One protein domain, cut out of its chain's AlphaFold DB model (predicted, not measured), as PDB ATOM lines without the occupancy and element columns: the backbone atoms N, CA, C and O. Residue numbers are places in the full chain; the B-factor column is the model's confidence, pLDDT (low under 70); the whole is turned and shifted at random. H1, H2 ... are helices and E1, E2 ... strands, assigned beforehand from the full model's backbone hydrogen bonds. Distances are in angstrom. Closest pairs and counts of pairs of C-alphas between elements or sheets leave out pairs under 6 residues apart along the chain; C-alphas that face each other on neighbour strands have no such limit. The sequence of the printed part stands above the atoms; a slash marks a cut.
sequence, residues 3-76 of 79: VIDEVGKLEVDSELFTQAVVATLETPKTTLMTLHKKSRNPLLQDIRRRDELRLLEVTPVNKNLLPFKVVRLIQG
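AT A GLANCE: This is residues 3 to 76 of the 79 residues of the protein "Protein containing DUF265" of mine drainage metagenome (UniProt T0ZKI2). Two short parallel strands, E1 and E2, lie side by side with helices H2 and H3 loosely over one face of the pair, and H1 makes a corner with H2. H4 is set off from this body at the end of a long loop, of which residues 59 to 65 stick out free. The printed part has 74 residues, in the order E1 H1 H2 E2 H3 H4, of mixed class, helices and strands. It is compact, with a radius of gyration of the C-alphas of 12.9 A and spans of 34 by 28 by 20 A.

IN THESE COORDINATES: E1, residues 3 to 7, starts at C-alpha 3 (10.210, -2.978, -14.241). H1 is residues 10 to 13, and H2, residues 15 to 25, is 15.7 A long. E2, residues 31 to 35, measures 12.4 A, H3 is residues 42 to 48, and H4, residues 66 to 74, runs 12.2 A to C-alpha 74 (14.752, -13.863, -13.220).

HOW THE PARTS SIT: E1 and E2 are parallel at 22 degrees, with N 4 and O 32 2.9 A apart, within hydrogen-bond range. E1, H1 H2, E2 form a strand-helix-strand unit, parallel neighbour strands joined through helices, with a right-handed crossover. H2 and E1 are near each other. H1 and H2 touch only at the corner, closest at the C-alphas of Glu 11 and Thr 18, 5.3 A. H2 and H3 are close but not clearly touching, closest at the C-alphas of Thr 18 and Leu 43, 7.8 A, at a shallow tilt of 21 degrees, the same way. The closest C-alphas of E2 and H3, Leu 35 and Leu 44, are 7.2 A apart. H4 is apart from E2 and H3. Every O i to N i+4 pair is within range in H2, H3 and H4; H1 is too short for one.

THE WHOLE: The C-alphas farthest apart, Leu 16 and Val 61, are 35.9 A apart. The printed part has no cut, the link from H3 to H4 is long, and no printed residue is under 70 in pLDDT.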
ATOM      1  N   VAL A   3       9.094  -3.507 -13.442       96.44
ATOM      2  CA  VAL A   3      10.210  -2.978 -14.241       96.44
ATOM      3  C   VAL A   3      10.273  -1.473 -14.048       96.44
ATOM      4  O   VAL A   3       9.258  -0.799 -14.215       96.44
ATOM      5  N   ILE A   4      11.450  -0.966 -13.693       95.44
ATOM      6  CA  ILE A   4      11.698   0.463 -13.497       95.44
ATOM      7  C   ILE A   4      12.876   0.858 -14.380       95.44
ATOM      8  O   ILE A   4      14.014   0.467 -14.106       95.44
ATOM      9  N   ASP A   5      12.601   1.612 -15.443       92.94
ATOM     10  CA  ASP A   5      13.667   2.177 -16.261       92.94
ATOM     11  C   ASP A   5      14.074   3.546 -15.706       92.94
ATOM     12  O   ASP A   5      13.403   4.559 -15.871       92.94
ATOM     13  N   GLU A   6      15.183   3.468 -14.994       91.25
ATOM     14  CA  GLU A   6      15.967   4.443 -14.262       91.25
ATOM     15  C   GLU A   6      15.373   4.997 -12.958       91.25
ATOM     16  O   GLU A   6      14.433   5.786 -12.919       91.25
ATOM     17  N   VAL A   7      16.044   4.651 -11.855       93.50
ATOM     18  CA  VAL A   7      16.024   5.395 -10.589       93.50
ATOM     19  C   VAL A   7      17.294   6.255 -10.559       93.50
ATOM     20  O   VAL A   7      18.396   5.712 -10.706       93.50
ATOM     21  N   GLY A   8      17.189   7.581 -10.396       88.19
ATOM     22  CA  GLY A   8      18.374   8.450 -10.380       88.19
ATOM     23  C   GLY A   8      18.184   9.953 -10.643       88.19
ATOM     24  O   GLY A   8      19.001  10.749 -10.184       88.19
ATOM     25  N   LYS A   9      17.159  10.361 -11.397       83.06
ATOM     26  CA  LYS A   9      16.824  11.784 -11.600       83.06
ATOM     27  C   LYS A   9      15.540  12.180 -10.874       83.06
ATOM     28  O   LYS A   9      15.487  13.220 -10.228       83.06
ATOM     29  N   LEU A  10      14.513  11.340 -10.989       82.56
ATOM     30  CA  LEU A  10      13.164  11.635 -10.506       82.56
ATOM     31  C   LEU A  10      13.026  11.566  -8.984       82.56
ATOM     32  O   LEU A  10      12.068  12.113  -8.452       82.56
ATOM     33  N   GLU A  11      13.958  10.937  -8.266       81.38
ATOM     34  CA  GLU A  11      13.882  10.833  -6.807       81.38
ATOM     35  C   GLU A  11      14.084  12.173  -6.088       81.38
ATOM     36  O   GLU A  11      13.684  12.310  -4.935       81.38
ATOM     37  N   VAL A  12      14.705  13.155  -6.754       78.94
ATOM     38  CA  VAL A  12      14.838  14.526  -6.234       78.94
ATOM     39  C   VAL A  12      13.560  15.330  -6.486       78.94
ATOM     40  O   VAL A  12      13.171  16.136  -5.648       78.94
ATOM     41  N   ASP A  13      12.896  15.077  -7.617       85.62
ATOM     42  CA  ASP A  13      11.780  15.893  -8.107       85.62
ATOM     43  C   ASP A  13      10.398  15.337  -7.716       85.62
ATOM     44  O   ASP A  13       9.393  16.038  -7.830       85.62
ATOM     45  N   SER A  14      10.312  14.074  -7.278       92.88
ATOM     46  CA  SER A  14       9.043  13.401  -6.990       92.88
ATOM     47  C   SER A  14       9.123  12.489  -5.767       92.88
ATOM     48  O   SER A  14       9.638  11.370  -5.810       92.88
ATOM     49  N   GLU A  15       8.516  12.943  -4.674       92.31
ATOM     50  CA  GLU A  15       8.362  12.143  -3.459       92.31
ATOM     51  C   GLU A  15       7.509  10.889  -3.708       92.31
ATOM     52  O   GLU A  15       7.849   9.802  -3.244       92.31
ATOM     53  N   LEU A  16       6.445  11.008  -4.512       94.69
ATOM     54  CA  LEU A  16       5.585   9.876  -4.876       94.69
ATOM     55  C   LEU A  16       6.357   8.793  -5.637       94.69
ATOM     56  O   LEU A  16       6.136   7.604  -5.410       94.69
ATOM     57  N   PHE A  17       7.282   9.187  -6.518       94.12
ATOM     58  CA  PHE A  17       8.153   8.237  -7.207       94.12
ATOM     59  C   PHE A  17       9.060   7.507  -6.213       94.12
ATOM     60  O   PHE A  17       9.115   6.279  -6.221       94.12
ATOM     61  N   THR A  18       9.706   8.245  -5.309       93.69
ATOM     62  CA  THR A  18      10.546   7.671  -4.249       93.69
ATOM     63  C   THR A  18       9.768   6.675  -3.387       93.69
ATOM     64  O   THR A  18      10.230   5.553  -3.177       93.69
ATOM     65  N   GLN A  19       8.554   7.027  -2.957       95.06
ATOM     66  CA  GLN A  19       7.682   6.137  -2.185       95.06
ATOM     67  C   GLN A  19       7.298   4.876  -2.975       95.06
ATOM     68  O   GLN A  19       7.327   3.778  -2.422       95.06
ATOM     69  N   ALA A  20       6.996   4.995  -4.272       95.38
ATOM     70  CA  ALA A  20       6.671   3.849  -5.123       95.38
ATOM     71  C   ALA A  20       7.870   2.906  -5.339       95.38
ATOM     72  O   ALA A  20       7.699   1.682  -5.347       95.38
ATOM     73  N   VAL A  21       9.087   3.450  -5.477       95.38
ATOM     74  CA  VAL A  21      10.327   2.660  -5.558       95.38
ATOM     75  C   VAL A  21      10.556   1.904  -4.252       95.38
ATOM     76  O   VAL A  21      10.781   0.696  -4.286       95.38
ATOM     77  N   VAL A  22      10.434   2.575  -3.102       94.75
ATOM     78  CA  VAL A  22      10.567   1.928  -1.785       94.75
ATOM     79  C   VAL A  22       9.512   0.839  -1.610       94.75
ATOM     80  O   VAL A  22       9.857  -0.297  -1.303       94.75
ATOM     81  N   ALA A  23       8.243   1.134  -1.897       95.75
ATOM     82  CA  ALA A  23       7.164   0.157  -1.798       95.75
ATOM     83  C   ALA A  23       7.401  -1.065  -2.696       95.75
ATOM     84  O   ALA A  23       7.083  -2.181  -2.297       95.75
ATOM     85  N   THR A  24       7.990  -0.876  -3.882       95.38
ATOM     86  CA  THR A  24       8.344  -1.967  -4.802       95.38
ATOM     87  C   THR A  24       9.349  -2.940  -4.179       95.38
ATOM     88  O   THR A  24       9.179  -4.154  -4.321       95.38
ATOM     89  N   LEU A  25      10.359  -2.416  -3.475       93.62
ATOM     90  CA  LEU A  25      11.401  -3.209  -2.808       93.62
ATOM     91  C   LEU A  25      10.853  -4.059  -1.655       93.62
ATOM     92  O   LEU A  25      11.398  -5.119  -1.378       93.62
ATOM     93  N   GLU A  26       9.758  -3.627  -1.030       94.38
ATOM     94  CA  GLU A  26       9.092  -4.353   0.059       94.38
ATOM     95  C   GLU A  26       8.084  -5.405  -0.444       94.38
ATOM     96  O   GLU A  26       7.436  -6.094   0.346       94.38
ATOM     97  N   THR A  27       7.918  -5.557  -1.763       93.62
ATOM     98  CA  THR A  27       7.030  -6.583  -2.326       93.62
ATOM     99  C   THR A  27       7.771  -7.893  -2.602       93.62
ATOM    100  O   THR A  27       8.930  -7.880  -3.005       93.62
ATOM    101  N   PRO A  28       7.084  -9.049  -2.548       91.19
ATOM    102  CA  PRO A  28       7.667 -10.324  -2.974       91.19
ATOM    103  C   PRO A  28       7.798 -10.447  -4.505       91.19
ATOM    104  O   PRO A  28       8.180 -11.500  -5.015       91.19
ATOM    105  N   LYS A  29       7.418  -9.420  -5.281       91.75
ATOM    106  CA  LYS A  29       7.476  -9.475  -6.744       91.75
ATOM    107  C   LYS A  29       8.915  -9.248  -7.200       91.75
ATOM    108  O   LYS A  29       9.557  -8.285  -6.803       91.75
ATOM    109  N   THR A  30       9.382 -10.072  -8.139       92.75
ATOM    110  CA  THR A  30      10.657  -9.835  -8.832       92.75
ATOM    111  C   THR A  30      10.680  -8.431  -9.427       92.75
ATOM    112  O   THR A  30       9.759  -8.064 -10.167       92.75
ATOM    113  N   THR A  31      11.746  -7.687  -9.145       94.38
ATOM    114  CA  THR A  31      11.949  -6.331  -9.652       94.38
ATOM    115  C   THR A  31      13.211  -6.268 -10.502       94.38
ATOM    116  O   THR A  31      14.266  -6.750 -10.095       94.38
ATOM    117  N   LEU A  32      13.095  -5.670 -11.685       95.94
ATOM    118  CA  LEU A  32      14.214  -5.319 -12.551       95.94
ATOM    119  C   LEU A  32      14.276  -3.796 -12.649       95.94
ATOM    120  O   LEU A  32      13.302  -3.168 -13.060       95.94
ATOM    121  N   MET A  33      15.407  -3.208 -12.276       95.81
ATOM    122  CA  MET A  33      15.582  -1.760 -12.325       95.81
ATOM    123  C   MET A  33      16.962  -1.365 -12.834       95.81
ATOM    124  O   MET A  33      17.947  -2.067 -12.594       95.81
ATOM    125  N   THR A  34      17.032  -0.224 -13.511       95.69
ATOM    126  CA  THR A  34      18.291   0.452 -13.838       95.69
ATOM    127  C   THR A  34      18.536   1.575 -12.827       95.69
ATOM    128  O   THR A  34      17.609   2.232 -12.358       95.69
ATOM    129  N   LEU A  35      19.796   1.767 -12.430       95.50
ATOM    130  CA  LEU A  35      20.194   2.786 -11.457       95.50
ATOM    131  C   LEU A  35      21.177   3.758 -12.101       95.50
ATOM    132  O   LEU A  35      22.154   3.326 -12.722       95.50
ATOM    133  N   HIS A  36      21.001   5.057 -11.866       93.94
ATOM    134  CA  HIS A  36      21.965   6.052 -12.321       93.94
ATOM    135  C   HIS A  36      23.332   5.825 -11.656       93.94
ATOM    136  O   HIS A  36      23.510   5.995 -10.444       93.94
ATOM    137  N   LYS A  37      24.341   5.444 -12.452       90.12
ATOM    138  CA  LYS A  37      25.653   4.964 -11.970       90.12
ATOM    139  C   LYS A  37      26.323   5.909 -10.968       90.12
ATOM    140  O   LYS A  37      26.843   5.464  -9.947       90.12
ATOM    141  N   LYS A  38      26.303   7.215 -11.237       89.06
ATOM    142  CA  LYS A  38      27.048   8.220 -10.458       89.06
ATOM    143  C   LYS A  38      26.213   8.950  -9.406       89.06
ATOM    144  O   LYS A  38      26.767   9.786  -8.696       89.06
ATOM    145  N   SER A  39      24.914   8.663  -9.296       89.62
ATOM    146  CA  SER A  39      24.083   9.327  -8.289       89.62
ATOM    147  C   SER A  39      24.556   8.956  -6.881       89.62
ATOM    148  O   SER A  39      24.891   7.802  -6.591       89.62
ATOM    149  N   ARG A  40      24.610   9.974  -6.022       87.75
ATOM    150  CA  ARG A  40      24.904   9.863  -4.589       87.75
ATOM    151  C   ARG A  40      23.638   9.994  -3.740       87.75
ATOM    152  O   ARG A  40      23.753  10.139  -2.530       87.75
ATOM    153  N   ASN A  41      22.459   9.969  -4.365       91.44
ATOM    154  CA  ASN A  41      21.199  10.042  -3.643       91.44
ATOM    155  C   ASN A  41      21.113   8.904  -2.598       91.44
ATOM    156  O   ASN A  41      21.455   7.767  -2.949       91.44
ATOM    157  N   PRO A  42      20.676   9.184  -1.352       92.19
ATOM    158  CA  PRO A  42      20.558   8.179  -0.296       92.19
ATOM    159  C   PRO A  42      19.778   6.928  -0.714       92.19
ATOM    160  O   PRO A  42      20.277   5.825  -0.510       92.19
ATOM    161  N   LEU A  43      18.651   7.082  -1.420       93.06
ATOM    162  CA  LEU A  43      17.830   5.965  -1.899       93.06
ATOM    163  C   LEU A  43      18.648   4.983  -2.745       93.06
ATOM    164  O   LEU A  43      18.580   3.773  -2.555       93.06
ATOM    165  N   LEU A  44      19.458   5.495  -3.674       94.94
ATOM    166  CA  LEU A  44      20.283   4.653  -4.539       94.94
ATOM    167  C   LEU A  44      21.425   3.982  -3.773       94.94
ATOM    168  O   LEU A  44      21.838   2.885  -4.147       94.94
ATOM    169  N   GLN A  45      21.957   4.625  -2.730       93.25
ATOM    170  CA  GLN A  45      22.958   3.997  -1.865       93.25
ATOM    171  C   GLN A  45      22.342   2.863  -1.046       93.25
ATOM    172  O   GLN A  45      22.962   1.808  -0.932       93.25
ATOM    173  N   ASP A  46      21.122   3.049  -0.550       93.56
ATOM    174  CA  ASP A  46      20.397   2.031   0.209       93.56
ATOM    175  C   ASP A  46      20.032   0.837  -0.677       93.56
ATOM    176  O   ASP A  46      20.305  -0.303  -0.311       93.56
ATOM    177  N   ILE A  47      19.541   1.078  -1.900       95.00
ATOM    178  CA  ILE A  47      19.277   0.014  -2.884       95.00
ATOM    179  C   ILE A  47      20.549  -0.793  -3.186       95.00
ATOM    180  O   ILE A  47      20.504  -2.017  -3.247       95.00
ATOM    181  N   ARG A  48      21.708  -0.145  -3.351       93.50
ATOM    182  CA  ARG A  48      22.978  -0.837  -3.658       93.50
ATOM    183  C   ARG A  48      23.516  -1.700  -2.516       93.50
ATOM    184  O   ARG A  48      24.371  -2.541  -2.777       93.50
ATOM    185  N   ARG A  49      23.077  -1.459  -1.279       92.94
ATOM    186  CA  ARG A  49      23.529  -2.169  -0.071       92.94
ATOM    187  C   ARG A  49      22.615  -3.327   0.331       92.94
ATOM    188  O   ARG A  49      22.941  -4.025   1.280       92.94
ATOM    189  N   ARG A  50      21.486  -3.510  -0.356       93.44
ATOM    190  CA  ARG A  50      20.548  -4.608  -0.107       93.44
ATOM    191  C   ARG A  50      21.132  -5.935  -0.590       93.44
ATOM    192  O   ARG A  50      21.346  -6.114  -1.789       93.44
ATOM    193  N   ASP A  51      21.374  -6.851   0.342       90.69
ATOM    194  CA  ASP A  51      21.981  -8.164   0.083       90.69
ATOM    195  C   ASP A  51      21.085  -9.074  -0.776       90.69
ATOM    196  O   ASP A  51      21.569  -9.948  -1.500       90.69
ATOM    197  N   GLU A  52      19.768  -8.862  -0.727       90.25
ATOM    198  CA  GLU A  52      18.778  -9.591  -1.514       90.25
ATOM    199  C   GLU A  52      18.787  -9.212  -3.005       90.25
ATOM    200  O   GLU A  52      18.252  -9.948  -3.842       90.25
ATOM    201  N   LEU A  53      19.406  -8.083  -3.367       91.94
ATOM    202  CA  LEU A  53      19.451  -7.599  -4.743       91.94
ATOM    203  C   LEU A  53      20.715  -8.060  -5.472       91.94
ATOM    204  O   LEU A  53      21.830  -8.084  -4.955       91.94
ATOM    205  N   ARG A  54      20.554  -8.381  -6.758       93.62
ATOM    206  CA  ARG A  54      21.674  -8.691  -7.652       93.62
ATOM    207  C   ARG A  54      22.076  -7.441  -8.428       93.62
ATOM    208  O   ARG A  54      21.456  -7.110  -9.435       93.62
ATOM    209  N   LEU A  55      23.141  -6.772  -7.989       94.25
ATOM    210  CA  LEU A  55      23.705  -5.630  -8.709       94.25
ATOM    211  C   LEU A  55      24.570  -6.099  -9.889       94.25
ATOM    212  O   LEU A  55      25.536  -6.845  -9.719       94.25
ATOM    213  N   LEU A  56      24.235  -5.644 -11.096       95.06
ATOM    214  CA  LEU A  56      24.988  -5.929 -12.317       95.06
ATOM    215  C   LEU A  56      25.480  -4.618 -12.927       95.06
ATOM    216  O   LEU A  56      24.689  -3.821 -13.427       95.06
ATOM    217  N   GLU A  57      26.792  -4.396 -12.912       95.00
ATOM    218  CA  GLU A  57      27.374  -3.248 -13.604       95.00
ATOM    219  C   GLU A  57      27.456  -3.518 -15.111       95.00
ATOM    220  O   GLU A  57      28.090  -4.479 -15.555       95.00
ATOM    221  N   VAL A  58      26.837  -2.641 -15.904       95.75
ATOM    222  CA  VAL A  58      26.961  -2.652 -17.364       95.75
ATOM    223  C   VAL A  58      28.301  -2.039 -17.765       95.75
ATOM    224  O   VAL A  58      28.616  -0.898 -17.420       95.75
ATOM    225  N   THR A  59      29.081  -2.789 -18.534       96.50
ATOM    226  CA  THR A  59      30.356  -2.370 -19.118       96.50
ATOM    227  C   THR A  59      30.339  -2.606 -20.630       96.50
ATOM    228  O   THR A  59      29.562  -3.430 -21.123       96.50
ATOM    229  N   PRO A  60      31.217  -1.942 -21.407       97.56
ATOM    230  CA  PRO A  60      31.331  -2.205 -22.843       97.56
ATOM    231  C   PRO A  60      31.591  -3.680 -23.181       97.56
ATOM    232  O   PRO A  60      31.156  -4.146 -24.230       97.56
ATOM    233  N   VAL A  61      32.261  -4.404 -22.278       97.75
ATOM    234  CA  VAL A  61      32.645  -5.812 -22.443       97.75
ATOM    235  C   VAL A  61      31.459  -6.753 -22.224       97.75
ATOM    236  O   VAL A  61      31.302  -7.720 -22.963       97.75
ATOM    237  N   ASN A  62      30.605  -6.489 -21.228       96.75
ATOM    238  CA  ASN A  62      29.546  -7.426 -20.833       96.75
ATOM    239  C   ASN A  62      28.151  -7.082 -21.384       96.75
ATOM    240  O   ASN A  62      27.253  -7.916 -21.276       96.75
ATOM    241  N   LYS A  63      27.958  -5.903 -21.997       97.06
ATOM    242  CA  LYS A  63      26.635  -5.399 -22.420       97.06
ATOM    243  C   LYS A  63      25.833  -6.374 -23.289       97.06
ATOM    244  O   LYS A  63      24.621  -6.458 -23.139       97.06
ATOM    245  N   ASN A  64      26.501  -7.143 -24.152       97.62
ATOM    246  CA  ASN A  64      25.842  -8.103 -25.043       97.62
ATOM    247  C   ASN A  64      25.479  -9.417 -24.328       97.62
ATOM    248  O   ASN A  64      24.578 -10.126 -24.765       97.62
ATOM    249  N   LEU A  65      26.170  -9.749 -23.233       96.50
ATOM    250  CA  LEU A  65      25.957 -10.976 -22.457       96.50
ATOM    251  C   LEU A  65      24.990 -10.771 -21.284       96.50
ATOM    252  O   LEU A  65      24.332 -11.716 -20.846       96.50
ATOM    253  N   LEU A  66      24.894  -9.544 -20.767       96.25
ATOM    254  CA  LEU A  66      24.045  -9.214 -19.624       96.25
ATOM    255  C   LEU A  66      22.564  -9.569 -19.810       96.25
ATOM    256  O   LEU A  66      22.015 -10.118 -18.856       96.25
ATOM    257  N   PRO A  67      21.916  -9.356 -20.975       95.88
ATOM    258  CA  PRO A  67      20.519  -9.747 -21.163       95.88
ATOM    259  C   PRO A  67      20.272 -11.230 -20.862       95.88
ATOM    260  O   PRO A  67      19.362 -11.567 -20.108       95.88
ATOM    261  N   PHE A  68      21.141 -12.119 -21.352       96.00
ATOM    262  CA  PHE A  68      21.045 -13.556 -21.085       96.00
ATOM    263  C   PHE A  68      21.226 -13.876 -19.598       96.00
ATOM    264  O   PHE A  68      20.487 -14.685 -19.036       96.00
ATOM    265  N   LYS A  69      22.182 -13.213 -18.933       95.00
ATOM    266  CA  LYS A  69      22.403 -13.367 -17.488       95.00
ATOM    267  C   LYS A  69      21.191 -12.902 -16.674       95.00
ATOM    268  O   LYS A  69      20.792 -13.598 -15.744       95.00
ATOM    269  N   VAL A  70      20.593 -11.764 -17.029       95.12
ATOM    270  CA  VAL A  70      19.398 -11.212 -16.371       95.12
ATOM    271  C   VAL A  70      18.212 -12.164 -16.510       95.12
ATOM    272  O   VAL A  70      17.571 -12.472 -15.510       95.12
ATOM    273  N   VAL A  71      17.961 -12.700 -17.710       95.00
ATOM    274  CA  VAL A  71      16.882 -13.679 -17.930       95.00
ATOM    275  C   VAL A  71      17.064 -14.914 -17.045       95.00
ATOM    276  O   VAL A  71      16.118 -15.326 -16.377       95.00
ATOM    277  N   ARG A  72      18.283 -15.465 -16.961       94.31
ATOM    278  CA  ARG A  72      18.571 -16.619 -16.090       94.31
ATOM    279  C   ARG A  72      18.358 -16.320 -14.607       94.31
ATOM    280  O   ARG A  72      17.840 -17.170 -13.887       94.31
ATOM    281  N   LEU A  73      18.731 -15.123 -14.148       93.31
ATOM    282  CA  LEU A  73      18.493 -14.688 -12.767       93.31
ATOM    283  C   LEU A  73      16.994 -14.586 -12.463       93.31
ATOM    284  O   LEU A  73      16.552 -15.086 -11.435       93.31
ATOM    285  N   ILE A  74      16.210 -14.003 -13.373       92.25
ATOM    286  CA  ILE A  74      14.752 -13.863 -13.220       92.25
ATOM    287  C   ILE A  74      14.058 -15.231 -13.207       92.25
ATOM    288  O   ILE A  74      13.116 -15.434 -12.448       92.25
ATOM    289  N   GLN A  75      14.527 -16.175 -14.023       91.94
ATOM    290  CA  GLN A  75      13.984 -17.535 -14.084       91.94
ATOM    291  C   GLN A  75      14.450 -18.441 -12.931       91.94
ATOM    292  O   GLN A  75      13.988 -19.574 -12.840       91.94
ATOM    293  N   GLY A  76      15.378 -17.988 -12.079       85.69
ATOM    294  CA  GLY A  76      15.954 -18.819 -11.017       85.69
ATOM    295  C   GLY A  76      16.864 -19.947 -11.527       85.69
ATOM    296  O   GLY A  76      17.085 -20.921 -10.820       85.69
TER     297      GLY A  76